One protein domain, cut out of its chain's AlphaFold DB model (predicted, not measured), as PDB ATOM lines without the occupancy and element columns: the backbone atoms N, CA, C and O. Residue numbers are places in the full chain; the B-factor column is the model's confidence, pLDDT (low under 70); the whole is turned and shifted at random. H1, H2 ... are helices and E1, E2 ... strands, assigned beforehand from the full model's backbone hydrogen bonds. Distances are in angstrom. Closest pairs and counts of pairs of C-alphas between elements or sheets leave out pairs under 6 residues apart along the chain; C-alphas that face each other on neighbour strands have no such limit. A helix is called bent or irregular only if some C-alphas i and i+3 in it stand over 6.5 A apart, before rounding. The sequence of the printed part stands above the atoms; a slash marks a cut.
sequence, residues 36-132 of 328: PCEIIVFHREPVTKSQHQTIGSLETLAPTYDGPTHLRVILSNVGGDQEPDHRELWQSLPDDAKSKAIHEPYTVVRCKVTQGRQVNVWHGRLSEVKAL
ATOM      1  N   PRO A  36     209.385 186.958 147.760       89.38
ATOM      2  CA  PRO A  36     210.357 187.012 146.686       89.38
ATOM      3  C   PRO A  36     210.526 185.660 145.985       89.38
ATOM      4  O   PRO A  36     210.491 184.602 146.624       89.38
ATOM      5  N   CYS A  37     210.798 185.698 144.680       91.75
ATOM      6  CA  CYS A  37     211.429 184.575 143.986       91.75
ATOM      7  C   CYS A  37     212.950 184.773 143.952       91.75
ATOM      8  O   CYS A  37     213.454 185.887 143.808       91.75
ATOM      9  N   GLU A  38     213.695 183.681 144.069       92.88
ATOM     10  CA  GLU A  38     215.155 183.678 144.136       92.88
ATOM     11  C   GLU A  38     215.735 183.005 142.895       92.88
ATOM     12  O   GLU A  38     215.336 181.902 142.533       92.88
ATOM     13  N   ILE A  39     216.706 183.652 142.259       93.06
ATOM     14  CA  ILE A  39     217.565 183.094 141.219       93.06
ATOM     15  C   ILE A  39     218.925 182.842 141.862       93.06
ATOM     16  O   ILE A  39     219.714 183.765 142.055       93.06
ATOM     17  N   ILE A  40     219.200 181.588 142.190       93.62
ATOM     18  CA  ILE A  40     220.458 181.172 142.803       93.62
ATOM     19  C   ILE A  40     221.371 180.643 141.705       93.62
ATOM     20  O   ILE A  40     221.058 179.651 141.047       93.62
ATOM     21  N   VAL A  41     222.507 181.303 141.507       92.81
ATOM     22  CA  VAL A  41     223.531 180.942 140.531       92.81
ATOM     23  C   VAL A  41     224.698 180.294 141.272       92.81
ATOM     24  O   VAL A  41     225.533 180.958 141.890       92.81
ATOM     25  N   PHE A  42     224.743 178.968 141.211       92.06
ATOM     26  CA  PHE A  42     225.824 178.150 141.732       92.06
ATOM     27  C   PHE A  42     227.020 178.174 140.789       92.06
ATOM     28  O   PHE A  42     226.905 177.860 139.603       92.06
ATOM     29  N   HIS A  43     228.191 178.497 141.323       89.00
ATOM     30  CA  HIS A  43     229.441 178.472 140.572       89.00
ATOM     31  C   HIS A  43     230.567 177.871 141.420       89.00
ATOM     32  O   HIS A  43     230.503 177.855 142.647       89.00
ATOM     33  N   ARG A  44     231.595 177.334 140.760       86.12
ATOM     34  CA  ARG A  44     232.810 176.812 141.413       86.12
ATOM     35  C   ARG A  44     234.026 177.643 141.035       86.12
ATOM     36  O   ARG A  44     234.794 178.046 141.897       86.12
ATOM     37  N   GLU A  45     234.163 177.904 139.742       82.69
ATOM     38  CA  GLU A  45     235.198 178.776 139.204       82.69
ATOM     39  C   GLU A  45     234.766 180.249 139.279       82.69
ATOM     40  O   GLU A  45     233.567 180.541 139.415       82.69
ATOM     41  N   PRO A  46     235.716 181.196 139.176       83.25
ATOM     42  CA  PRO A  46     235.390 182.594 138.948       83.25
ATOM     43  C   PRO A  46     234.504 182.753 137.709       83.25
ATOM     44  O   PRO A  46     234.784 182.207 136.641       83.25
ATOM     45  N   VAL A  47     233.432 183.522 137.862       83.62
ATOM     46  CA  VAL A  47     232.498 183.842 136.782       83.62
ATOM     47  C   VAL A  47     233.210 184.607 135.660       83.62
ATOM     48  O   VAL A  47     233.932 185.579 135.881       83.62
ATOM     49  N   THR A  48     233.039 184.138 134.426       85.12
ATOM     50  CA  THR A  48     233.670 184.728 133.239       85.12
ATOM     51  C   THR A  48     232.999 186.042 132.835       85.12
ATOM     52  O   THR A  48     231.885 186.353 133.256       85.12
ATOM     53  N   LYS A  49     233.631 186.816 131.941       83.50
ATOM     54  CA  LYS A  49     233.075 188.095 131.461       83.50
ATOM     55  C   LYS A  49     231.684 187.951 130.821       83.50
ATOM     56  O   LYS A  49     230.836 188.814 131.026       83.50
ATOM     57  N   SER A  50     231.435 186.887 130.057       82.62
ATOM     58  CA  SER A  50     230.112 186.638 129.459       82.62
ATOM     59  C   SER A  50     229.080 186.221 130.510       82.62
ATOM     60  O   SER A  50     227.926 186.638 130.438       82.62
ATOM     61  N   GLN A  51     229.490 185.461 131.528       86.88
ATOM     62  CA  GLN A  51     228.628 185.087 132.651       86.88
ATOM     63  C   GLN A  51     228.262 186.312 133.498       86.88
ATOM     64  O   GLN A  51     227.089 186.482 133.815       86.88
ATOM     65  N   HIS A  52     229.212 187.219 133.756       86.56
ATOM     66  CA  HIS A  52     228.953 188.519 134.389       86.56
ATOM     67  C   HIS A  52     227.903 189.342 133.640       86.56
ATOM     68  O   HIS A  52     227.061 189.962 134.272       86.56
ATOM     69  N   GLN A  53     227.914 189.347 132.304       86.38
ATOM     70  CA  GLN A  53     226.892 190.067 131.534       86.38
ATOM     71  C   GLN A  53     225.497 189.459 131.722       86.38
ATOM     72  O   GLN A  53     224.513 190.188 131.833       86.38
ATOM     73  N   THR A  54     225.395 188.129 131.768       87.00
ATOM     74  CA  THR A  54     224.119 187.452 132.029       87.00
ATOM     75  C   THR A  54     223.644 187.688 133.460       87.00
ATOM     76  O   THR A  54     222.496 188.086 133.637       87.00
ATOM     77  N   ILE A  55     224.516 187.532 134.457       88.00
ATOM     78  CA  ILE A  55     224.203 187.800 135.869       88.00
ATOM     79  C   ILE A  55     223.803 189.265 136.054       88.00
ATOM     80  O   ILE A  55     222.719 189.522 136.556       88.00
ATOM     81  N   GLY A  56     224.578 190.214 135.528       87.62
ATOM     82  CA  GLY A  56     224.257 191.640 135.602       87.62
ATOM     83  C   GLY A  56     222.921 191.990 134.940       87.62
ATOM     84  O   GLY A  56     222.182 192.837 135.437       87.62
ATOM     85  N   SER A  57     222.543 191.300 133.855       85.44
ATOM     86  CA  SER A  57     221.202 191.467 133.276       85.44
ATOM     87  C   SER A  57     220.085 190.925 134.172       85.44
ATOM     88  O   SER A  57     219.001 191.492 134.160       85.44
ATOM     89  N   LEU A  58     220.338 189.877 134.965       85.00
ATOM     90  CA  LEU A  58     219.393 189.386 135.974       85.00
ATOM     91  C   LEU A  58     219.331 190.333 137.181       85.00
ATOM     92  O   LEU A  58     218.246 190.632 137.660       85.00
ATOM     93  N   GLU A  59     220.471 190.850 137.638       86.06
ATOM     94  CA  GLU A  59     220.551 191.834 138.727       86.06
ATOM     95  C   GLU A  59     219.853 193.145 138.355       86.06
ATOM     96  O   GLU A  59     219.192 193.753 139.186       86.06
ATOM     97  N   THR A  60     219.899 193.552 137.083       83.19
ATOM     98  CA  THR A  60     219.138 194.718 136.596       83.19
ATOM     99  C   THR A  60     217.623 194.503 136.717       83.19
ATOM    100  O   THR A  60     216.878 195.462 136.901       83.19
ATOM    101  N   LEU A  61     217.154 193.251 136.646       74.94
ATOM    102  CA  LEU A  61     215.751 192.888 136.886       74.94
ATOM    103  C   LEU A  61     215.411 192.795 138.382       74.94
ATOM    104  O   LEU A  61     214.237 192.702 138.727       74.94
ATOM    105  N   ALA A  62     216.418 192.808 139.255       75.38
ATOM    106  CA  ALA A  62     216.332 192.690 140.709       75.38
ATOM    107  C   ALA A  62     217.181 193.788 141.395       75.38
ATOM    108  O   ALA A  62     218.071 193.471 142.189       75.38
ATOM    109  N   PRO A  63     216.971 195.081 141.067       62.69
ATOM    110  CA  PRO A  63     217.935 196.140 141.382       62.69
ATOM    111  C   PRO A  63     218.092 196.394 142.887       62.69
ATOM    112  O   PRO A  63     219.124 196.897 143.328       62.69
ATOM    113  N   THR A  64     217.082 196.048 143.685       64.50
ATOM    114  CA  THR A  64     217.095 196.192 145.141       64.50
ATOM    115  C   THR A  64     216.469 194.971 145.806       64.50
ATOM    116  O   THR A  64     215.549 194.360 145.269       64.50
ATOM    117  N   TYR A  65     216.947 194.640 147.007       54.59
ATOM    118  CA  TYR A  65     216.498 193.481 147.794       54.59
ATOM    119  C   TYR A  65     214.983 193.476 148.088       54.59
ATOM    120  O   TYR A  65     214.374 192.403 148.122       54.59
ATOM    121  N   ASP A  66     214.398 194.673 148.230       61.66
ATOM    122  CA  ASP A  66     212.956 194.936 148.368       61.66
ATOM    123  C   ASP A  66     212.398 195.703 147.154       61.66
ATOM    124  O   ASP A  66     211.477 196.505 147.275       61.66
ATOM    125  N   GLY A  67     213.013 195.520 145.983       64.69
ATOM    126  CA  GLY A  67     212.605 196.188 144.752       64.69
ATOM    127  C   GLY A  67     211.252 195.733 144.211       64.69
ATOM    128  O   GLY A  67     210.737 194.687 144.613       64.69
ATOM    129  N   PRO A  68     210.713 196.481 143.235       64.31
ATOM    130  CA  PRO A  68     209.348 196.312 142.736       64.31
ATOM    131  C   PRO A  68     209.075 194.928 142.137       64.31
ATOM    132  O   PRO A  68     207.967 194.410 142.201       64.31
ATOM    133  N   THR A  69     210.095 194.287 141.573       70.00
ATOM    134  CA  THR A  69     209.966 192.970 140.941       70.00
ATOM    135  C   THR A  69     209.956 191.812 141.934       70.00
ATOM    136  O   THR A  69     209.708 190.689 141.507       70.00
ATOM    137  N   HIS A  70     210.244 192.047 143.225       82.38
ATOM    138  CA  HIS A  70     210.363 191.012 144.263       82.38
ATOM    139  C   HIS A  70     211.174 189.786 143.797       82.38
ATOM    140  O   HIS A  70     210.871 188.632 144.097       82.38
ATOM    141  N   LEU A  71     212.230 190.044 143.028       87.50
ATOM    142  CA  LEU A  71     213.169 189.052 142.525       87.50
ATOM    143  C   LEU A  71     214.503 189.249 143.239       87.50
ATOM    144  O   LEU A  71     214.925 190.382 143.456       87.50
ATOM    145  N   ARG A  72     215.186 188.160 143.583       89.31
ATOM    146  CA  ARG A  72     216.534 188.198 144.163       89.31
ATOM    147  C   ARG A  72     217.485 187.375 143.324       89.31
ATOM    148  O   ARG A  72     217.143 186.269 142.925       89.31
ATOM    149  N   VAL A  73     218.681 187.895 143.086       90.44
ATOM    150  CA  VAL A  73     219.759 187.164 142.413       90.44
ATOM    151  C   VAL A  73     220.853 186.899 143.433       90.44
ATOM    152  O   VAL A  73     221.335 187.822 144.082       90.44
ATOM    153  N   ILE A  74     221.212 185.629 143.604       91.81
ATOM    154  CA  ILE A  74     222.140 185.171 144.637       91.81
ATOM    155  C   ILE A  74     223.261 184.384 143.966       91.81
ATOM    156  O   ILE A  74     223.010 183.403 143.269       91.81
ATOM    157  N   LEU A  75     224.509 184.784 144.202       91.25
ATOM    158  CA  LEU A  75     225.687 184.028 143.782       91.25
ATOM    159  C   LEU A  75     226.125 183.098 144.912       91.25
ATOM    160  O   LEU A  75     226.359 183.548 146.031       91.25
ATOM    161  N   SER A  76     226.244 181.803 144.620       92.19
ATOM    162  CA  SER A  76     226.610 180.789 145.612       92.19
ATOM    163  C   SER A  76     227.839 180.001 145.161       92.19
ATOM    164  O   SER A  76     227.787 179.229 144.200       92.19
ATOM    165  N   ASN A  77     228.963 180.191 145.858       90.12
ATOM    166  CA  ASN A  77     230.217 179.516 145.536       90.12
ATOM    167  C   ASN A  77     230.265 178.109 146.150       90.12
ATOM    168  O   ASN A  77     230.559 177.944 147.331       90.12
ATOM    169  N   VAL A  78     230.069 177.081 145.327       88.44
ATOM    170  CA  VAL A  78     230.074 175.658 145.714       88.44
ATOM    171  C   VAL A  78     231.418 175.198 146.300       88.44
ATOM    172  O   VAL A  78     231.472 174.228 147.055       88.44
ATOM    173  N   GLY A  79     232.521 175.854 145.931       82.69
ATOM    174  CA  GLY A  79     233.859 175.573 146.461       82.69
ATOM    175  C   GLY A  79     234.239 176.402 147.691       82.69
ATOM    176  O   GLY A  79     235.322 176.192 148.233       82.69
ATOM    177  N   GLY A  80     233.391 177.346 148.101       83.81
ATOM    178  CA  GLY A  80     233.660 178.303 149.168       83.81
ATOM    179  C   GLY A  80     232.669 178.209 150.324       83.81
ATOM    180  O   GLY A  80     232.052 177.167 150.575       83.81
ATOM    181  N   ASP A  81     232.539 179.321 151.046       84.12
ATOM    182  CA  ASP A  81     231.502 179.453 152.058       84.12
ATOM    183  C   ASP A  81     230.138 179.680 151.391       84.12
ATOM    184  O   ASP A  81     230.011 180.448 150.437       84.12
ATOM    185  N   GLN A  82     229.133 178.959 151.876       85.38
ATOM    186  CA  GLN A  82     227.764 178.978 151.366       85.38
ATOM    187  C   GLN A  82     226.823 178.998 152.556       85.38
ATOM    188  O   GLN A  82     227.045 178.265 153.529       85.38
ATOM    189  N   GLU A  83     225.731 179.748 152.427       90.94
ATOM    190  CA  GLU A  83     224.620 179.651 153.366       90.94
ATOM    191  C   GLU A  83     224.136 178.190 153.474       90.94
ATOM    192  O   GLU A  83     224.111 177.480 152.459       90.94
ATOM    193  N   PRO A  84     223.763 177.715 154.679       92.19
ATOM    194  CA  PRO A  84     223.382 176.319 154.894       92.19
ATOM    195  C   PRO A  84     222.287 175.814 153.944       92.19
ATOM    196  O   PRO A  84     222.450 174.740 153.369       92.19
ATOM    197  N   ASP A  85     221.236 176.610 153.711       91.38
ATOM    198  CA  ASP A  85     220.136 176.262 152.794       91.38
ATOM    199  C   ASP A  85     220.627 176.120 151.342       91.38
ATOM    200  O   ASP A  85     220.302 175.155 150.655       91.38
ATOM    201  N   HIS A  86     221.519 177.002 150.877       92.50
ATOM    202  CA  HIS A  86     222.100 176.888 149.533       92.50
ATOM    203  C   HIS A  86     222.986 175.651 149.380       92.50
ATOM    204  O   HIS A  86     223.035 175.050 148.304       92.50
ATOM    205  N   ARG A  87     223.694 175.259 150.444       91.81
ATOM    206  CA  ARG A  87     224.517 174.047 150.452       91.81
ATOM    207  C   ARG A  87     223.650 172.793 150.369       91.81
ATOM    208  O   ARG A  87     223.964 171.903 149.580       91.81
ATOM    209  N   GLU A  88     222.575 172.731 151.151       92.69
ATOM    210  CA  GLU A  88     221.607 171.628 151.120       92.69
ATOM    211  C   GLU A  88     220.909 171.545 149.758       92.69
ATOM    212  O   GLU A  88     220.886 170.480 149.133       92.69
ATOM    213  N   LEU A  89     220.454 172.687 149.232       92.75
ATOM    214  CA  LEU A  89     219.886 172.780 147.892       92.75
ATOM    215  C   LEU A  89     220.856 172.242 146.839       92.75
ATOM    216  O   LEU A  89     220.471 171.370 146.063       92.75
ATOM    217  N   TRP A  90     222.113 172.697 146.837       91.69
ATOM    218  CA  TRP A  90     223.125 172.220 145.892       91.69
ATOM    219  C   TRP A  90     223.324 170.704 145.978       91.69
ATOM    220  O   TRP A  90     223.431 170.038 144.953       91.69
ATOM    221  N   GLN A  91     223.349 170.141 147.189       90.31
ATOM    222  CA  GLN A  91     223.490 168.696 147.393       90.31
ATOM    223  C   GLN A  91     222.287 167.898 146.870       90.31
ATOM    224  O   GLN A  91     222.483 166.790 146.361       90.31
ATOM    225  N   SER A  92     221.079 168.467 146.958       90.50
ATOM    226  CA  SER A  92     219.825 167.850 146.500       90.50
ATOM    227  C   SER A  92     219.664 167.801 144.976       90.50
ATOM    228  O   SER A  92     218.865 167.014 144.468       90.50
ATOM    229  N   LEU A  93     220.422 168.619 144.234       89.38
ATOM    230  CA  LEU A  93     220.375 168.627 142.773       89.38
ATOM    231  C   LEU A  93     220.908 167.303 142.191       89.38
ATOM    232  O   LEU A  93     221.760 166.654 142.811       89.38
ATOM    233  N   PRO A  94     220.435 166.885 141.003       84.44
ATOM    234  CA  PRO A  94     220.899 165.652 140.374       84.44
ATOM    235  C   PRO A  94     222.397 165.696 140.004       84.44
ATOM    236  O   PRO A  94     223.019 166.753 139.895       84.44
ATOM    237  N   ASP A  95     223.026 164.524 139.894       82.06
ATOM    238  CA  ASP A  95     224.488 164.411 139.751       82.06
ATOM    239  C   ASP A  95     225.026 164.986 138.438       82.06
ATOM    240  O   ASP A  95     226.174 165.428 138.389       82.06
ATOM    241  N   ASP A  96     224.204 165.035 137.392       76.44
ATOM    242  CA  ASP A  96     224.526 165.713 136.138       76.44
ATOM    243  C   ASP A  96     224.758 167.213 136.370       76.44
ATOM    244  O   ASP A  96     225.776 167.733 135.912       76.44
ATOM    245  N   ALA A  97     223.904 167.862 137.173       75.19
ATOM    246  CA  ALA A  97     224.031 169.255 137.604       75.19
ATOM    247  C   ALA A  97     225.259 169.507 138.494       75.19
ATOM    248  O   ALA A  97     225.816 170.603 138.488       75.19
ATOM    249  N   LYS A  98     225.701 168.491 139.249       74.38
ATOM    250  CA  LYS A  98     226.858 168.568 140.162       74.38
ATOM    251  C   LYS A  98     228.161 168.060 139.541       74.38
ATOM    252  O   LYS A  98     229.205 168.088 140.201       74.38
ATOM    253  N   SER A  99     228.120 167.549 138.310       67.00
ATOM    254  CA  SER A  99     229.269 166.876 137.709       67.00
ATOM    255  C   SER A  99     230.457 167.837 137.556       67.00
ATOM    256  O   SER A  99     230.323 168.996 137.167       67.00
ATOM    257  N   LYS A 100     231.665 167.342 137.862       52.34
ATOM    258  CA  LYS A 100     232.922 168.125 137.867       52.34
ATOM    259  C   LYS A 100     233.317 168.703 136.494       52.34
ATOM    260  O   LYS A 100     234.304 169.425 136.420       52.34
ATOM    261  N   ALA A 101     232.585 168.377 135.429       50.91
ATOM    262  CA  ALA A 101     232.843 168.829 134.065       50.91
ATOM    263  C   ALA A 101     232.085 170.117 133.685       50.91
ATOM    264  O   ALA A 101     232.226 170.596 132.558       50.91
ATOM    265  N   ILE A 102     231.278 170.689 134.587       55.16
ATOM    266  CA  ILE A 102     230.522 171.906 134.284       55.16
ATOM    267  C   ILE A 102     231.402 173.138 134.554       55.16
ATOM    268  O   ILE A 102     231.526 173.614 135.679       55.16
ATOM    269  N   HIS A 103     232.003 173.676 133.490       67.56
ATOM    270  CA  HIS A 103     232.675 174.989 133.474       67.56
ATOM    271  C   HIS A 103     231.693 176.181 133.474       67.56
ATOM    272  O   HIS A 103     232.094 177.344 133.398       67.56
ATOM    273  N   GLU A 104     230.397 175.898 133.514       79.88
ATOM    274  CA  GLU A 104     229.310 176.863 133.434       79.88
ATOM    275  C   GLU A 104     228.526 176.928 134.760       79.88
ATOM    276  O   GLU A 104     228.230 175.892 135.348       79.88
ATOM    277  N   PRO A 105     228.161 178.120 135.256       89.19
ATOM    278  CA  PRO A 105     227.310 178.232 136.428       89.19
ATOM    279  C   PRO A 105     225.961 177.532 136.236       89.19
ATOM    280  O   PRO A 105     225.344 177.602 135.168       89.19
ATOM    281  N   TYR A 106     225.494 176.887 137.299       90.88
ATOM    282  CA  TYR A 106     224.201 176.220 137.356       90.88
ATOM    283  C   TYR A 106     223.209 177.105 138.098       90.88
ATOM    284  O   TYR A 106     223.525 177.663 139.142       90.88
ATOM    285  N   THR A 107     222.013 177.265 137.561       92.56
ATOM    286  CA  THR A 107     221.012 178.197 138.075       92.56
ATOM    287  C   THR A 107     219.807 177.433 138.590       92.56
ATOM    288  O   THR A 107     219.356 176.491 137.944       92.56
ATOM    289  N   VAL A 108     219.271 177.852 139.733       94.19
ATOM    290  CA  VAL A 108     218.005 177.372 140.296       94.19
ATOM    291  C   VAL A 108     217.109 178.576 140.549       94.19
ATOM    292  O   VAL A 108     217.546 179.551 141.153       94.19
ATOM    293  N   VAL A 109     215.857 178.507 140.101       93.75
ATOM    294  CA  VAL A 109     214.831 179.515 140.382       93.75
ATOM    295  C   VAL A 109     213.851 178.947 141.397       93.75
ATOM    296  O   VAL A 109     213.188 177.941 141.124       93.75
ATOM    297  N   ARG A 110     213.760 179.584 142.564       93.69
ATOM    298  CA  ARG A 110     212.880 179.192 143.666       93.69
ATOM    299  C   ARG A 110     211.790 180.217 143.877       93.69
ATOM    300  O   ARG A 110     212.044 181.413 143.803       93.69
ATOM    301  N   CYS A 111     210.602 179.742 144.212       93.00
ATOM    302  CA  CYS A 111     209.535 180.595 144.719       93.00
ATOM    303  C   CYS A 111     208.922 179.944 145.957       93.00
ATOM    304  O   CYS A 111     208.890 178.713 146.088       93.00
ATOM    305  N   LYS A 112     208.437 180.779 146.874       92.44
ATOM    306  CA  LYS A 112     207.675 180.331 148.034       92.44
ATOM    307  C   LYS A 112     206.244 180.026 147.601       92.44
ATOM    308  O   LYS A 112     205.617 180.810 146.897       92.44
ATOM    309  N   VAL A 113     205.747 178.869 148.006       90.62
ATOM    310  CA  VAL A 113     204.377 178.408 147.773       90.62
ATOM    311  C   VAL A 113     203.651 178.206 149.106       90.62
ATOM    312  O   VAL A 113     204.184 178.506 150.178       90.62
ATOM    313  N   THR A 114     202.409 177.721 149.047       83.56
ATOM    314  CA  THR A 114     201.525 177.527 150.204       83.56
ATOM    315  C   THR A 114     202.237 176.851 151.382       83.56
ATOM    316  O   THR A 114     203.027 175.923 151.196       83.56
ATOM    317  N   GLN A 115     201.931 177.314 152.601       81.44
ATOM    318  CA  GLN A 115     202.535 176.866 153.869       81.44
ATOM    319  C   GLN A 115     204.035 177.181 154.001       81.44
ATOM    320  O   GLN A 115     204.736 176.568 154.799       81.44
ATOM    321  N   GLY A 116     204.539 178.143 153.223       81.06
ATOM    322  CA  GLY A 116     205.931 178.585 153.296       81.06
ATOM    323  C   GLY A 116     206.933 177.610 152.682       81.06
ATOM    324  O   GLY A 116     208.136 177.840 152.778       81.06
ATOM    325  N   ARG A 117     206.459 176.544 152.028       87.81
ATOM    326  CA  ARG A 117     207.309 175.609 151.291       87.81
ATOM    327  C   ARG A 117     207.956 176.327 150.110       87.81
ATOM    328  O   ARG A 117     207.298 177.106 149.433       87.81
ATOM    329  N   GLN A 118     209.214 176.029 149.811       90.94
ATOM    330  CA  GLN A 118     209.863 176.496 148.585       90.94
ATOM    331  C   GLN A 118     209.801 175.415 147.503       90.94
ATOM    332  O   GLN A 118     209.915 174.222 147.790       90.94
ATOM    333  N   VAL A 119     209.613 175.833 146.253       92.19
ATOM    334  CA  VAL A 119     209.685 174.956 145.076       92.19
ATOM    335  C   VAL A 119     210.775 175.426 144.134       92.19
ATOM    336  O   VAL A 119     210.911 176.623 143.894       92.19
ATOM    337  N   ASN A 120     211.506 174.473 143.560       93.50
ATOM    338  CA  ASN A 120     212.446 174.727 142.475       93.50
ATOM    339  C   ASN A 120     211.645 174.753 141.167       93.50
ATOM    340  O   ASN A 120     211.387 173.709 140.572       93.50
ATOM    341  N   VAL A 121     211.201 175.939 140.748       92.81
ATOM    342  CA  VAL A 121     210.363 176.126 139.548       92.81
ATOM    343  C   VAL A 121     211.121 175.726 138.288       92.81
ATOM    344  O   VAL A 121     210.559 175.173 137.342       92.81
ATOM    345  N   TRP A 122     212.415 176.027 138.272       92.12
ATOM    346  CA  TRP A 122     213.302 175.697 137.176       92.12
ATOM    347  C   TRP A 122     214.734 175.570 137.671       92.12
ATOM    348  O   TRP A 122     215.136 176.233 138.625       92.12
ATOM    349  N   HIS A 123     215.513 174.745 136.986       91.75
ATOM    350  CA  HIS A 123     216.953 174.707 137.138       91.75
ATOM    351  C   HIS A 123     217.610 174.310 135.813       91.75
ATOM    352  O   HIS A 123     216.998 173.624 134.992       91.75
ATOM    353  N   GLY A 124     218.842 174.757 135.598       90.44
ATOM    354  CA  GLY A 124     219.560 174.542 134.344       90.44
ATOM    355  C   GLY A 124     220.834 175.370 134.260       90.44
ATOM    356  O   GLY A 124     221.300 175.931 135.252       90.44
ATOM    357  N   ARG A 125     221.425 175.455 133.073       89.62
ATOM    358  CA  ARG A 125     222.650 176.236 132.857       89.62
ATOM    359  C   ARG A 125     222.343 177.730 132.859       89.62
ATOM    360  O   ARG A 125     221.277 178.150 132.415       89.62
ATOM    361  N   LEU A 126     223.291 178.561 133.292       89.06
ATOM    362  CA  LEU A 126     223.114 180.018 133.284       89.06
ATOM    363  C   LEU A 126     222.775 180.569 131.887       89.06
ATOM    364  O   LEU A 126     222.007 181.519 131.780       89.06
ATOM    365  N   SER A 127     223.300 179.982 130.808       86.25
ATOM    366  CA  SER A 127     222.940 180.380 129.438       86.25
ATOM    367  C   SER A 127     221.464 180.153 129.082       86.25
ATOM    368  O   SER A 127     220.929 180.860 128.228       86.25
ATOM    369  N   GLU A 128     220.783 179.223 129.752       87.12
ATOM    370  CA  GLU A 128     219.398 178.831 129.465       87.12
ATOM    371  C   GLU A 128     218.375 179.704 130.211       87.12
ATOM    372  O   GLU A 128     217.223 179.804 129.788       87.12
ATOM    373  N   VAL A 129     218.791 180.390 131.286       84.81
ATOM    374  CA  VAL A 129     217.883 181.121 132.192       84.81
ATOM    375  C   VAL A 129     217.067 182.205 131.478       84.81
ATOM    376  O   VAL A 129     215.903 182.433 131.800       84.81
ATOM    377  N   LYS A 130     217.650 182.856 130.463       80.19
ATOM    378  CA  LYS A 130     216.994 183.938 129.714       80.19
ATOM    379  C   LYS A 130     215.815 183.445 128.881       80.19
ATOM    380  O   LYS A 130     214.851 184.183 128.710       80.19
ATOM    381  N   ALA A 131     215.873 182.209 128.386       78.00
ATOM    382  CA  ALA A 131     214.811 181.639 127.559       78.00
ATOM    383  C   ALA A 131     213.536 181.329 128.361       78.00
ATOM    384  O   ALA A 131     212.485 181.101 127.774       78.00
ATOM    385  N   LEU A 132     213.620 181.321 129.696       78.06
ATOM    386  CA  LEU A 132     212.507 180.964 130.567       78.06
ATOM    387  C   LEU A 132     211.450 182.074 130.697       78.06
ATOM    388  O   LEU A 132     210.335 181.782 131.123       78.06
TER     389      LEU A 132
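This is residues 36 to 132 of the 328 residues of an uncharacterized protein of Pirellulaceae bacterium (UniProt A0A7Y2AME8). A twisted sheet of four strands runs through the middle, with helices over both of its faces: H1 and H4 cover one face, and H2 crosses the other. H3, a short helix, only grazes the sheet. The printed part has 97 residues, with four named helices and four named strands in the order E1, H1, E2, H2, H3, E3, E4, H4; the class is mixed, helices and strands. The sheet's order is E2, E1, E3, E4, and it is mixed. The whole is compact, with a radius of gyration of the C-alphas of 13.1 A and spans of 36 by 30 by 27 A.

Find C-alpha 37 at (211.429, 184.575, 143.986); from there E1 runs 19.3 A to residue 43. H1 takes residues 49 to 60, 16.3 A long, and E2 residues 71 to 77, 19.8 A. Next come H2, residues 84 to 92, 12.4 A, and the short H3, residues 95 to 98. E3, residues 106 to 112, is 20.1 A long, and E4, residues 118 to 125, is 20.3 A long and bends by 53 degrees at residue 121. H4, residues 126 to 132, ends at C-alpha 132 at (212.507, 180.964, 130.567); it is only just irregular, with C-alphas 127 and 130 6.9 A apart.

Look first at E1 and E2, parallel at 21 degrees, with N 39 and O 72 2.7 A apart. With H1 between them along the chain they form a strand-helix-strand unit, two parallel neighbour strands joined through a helix, with a right-handed crossover. E1 and E3 are antiparallel at 158 degrees, with N 42 and O 106 at 2.7 A. E3 and E4 form a hairpin, antiparallel at 161 degrees, with N 109 and O 122 at 2.8 A. H1 lies over E2 and E1 at a height over the sheet of 10.6 A, along the strands; the closest C-alphas of H1 and E2 are those of Glu 59 and Val 73, 6.0 A. H4 is on the same face, at a height of 9.0 A. H1, with residues 51 to 54 alone, only just touches H4, with 3 pairs of C-alphas within 8 A, the closest Gln 51 and Leu 126 at 7.5 A. H2 is on the opposite face, across the strands at 71 degrees to E1 on the local plane. In H1 and H2 every O i to N i+4 pair is within hydrogen-bond range; in H4 0 of 3 are, but 3 of 4 O i to N i+3 pairs are, and H3 is too short for an O i to N i+4 pair.

The two C-alphas farthest apart are those of Lys 49 and Gln 115, 39.5 A. The printed part has no cut, and no link between named elements is long. The mean pLDDT of the printed part is 84.2; look for values under 70 at residues 63 to 68 and 99 to 103.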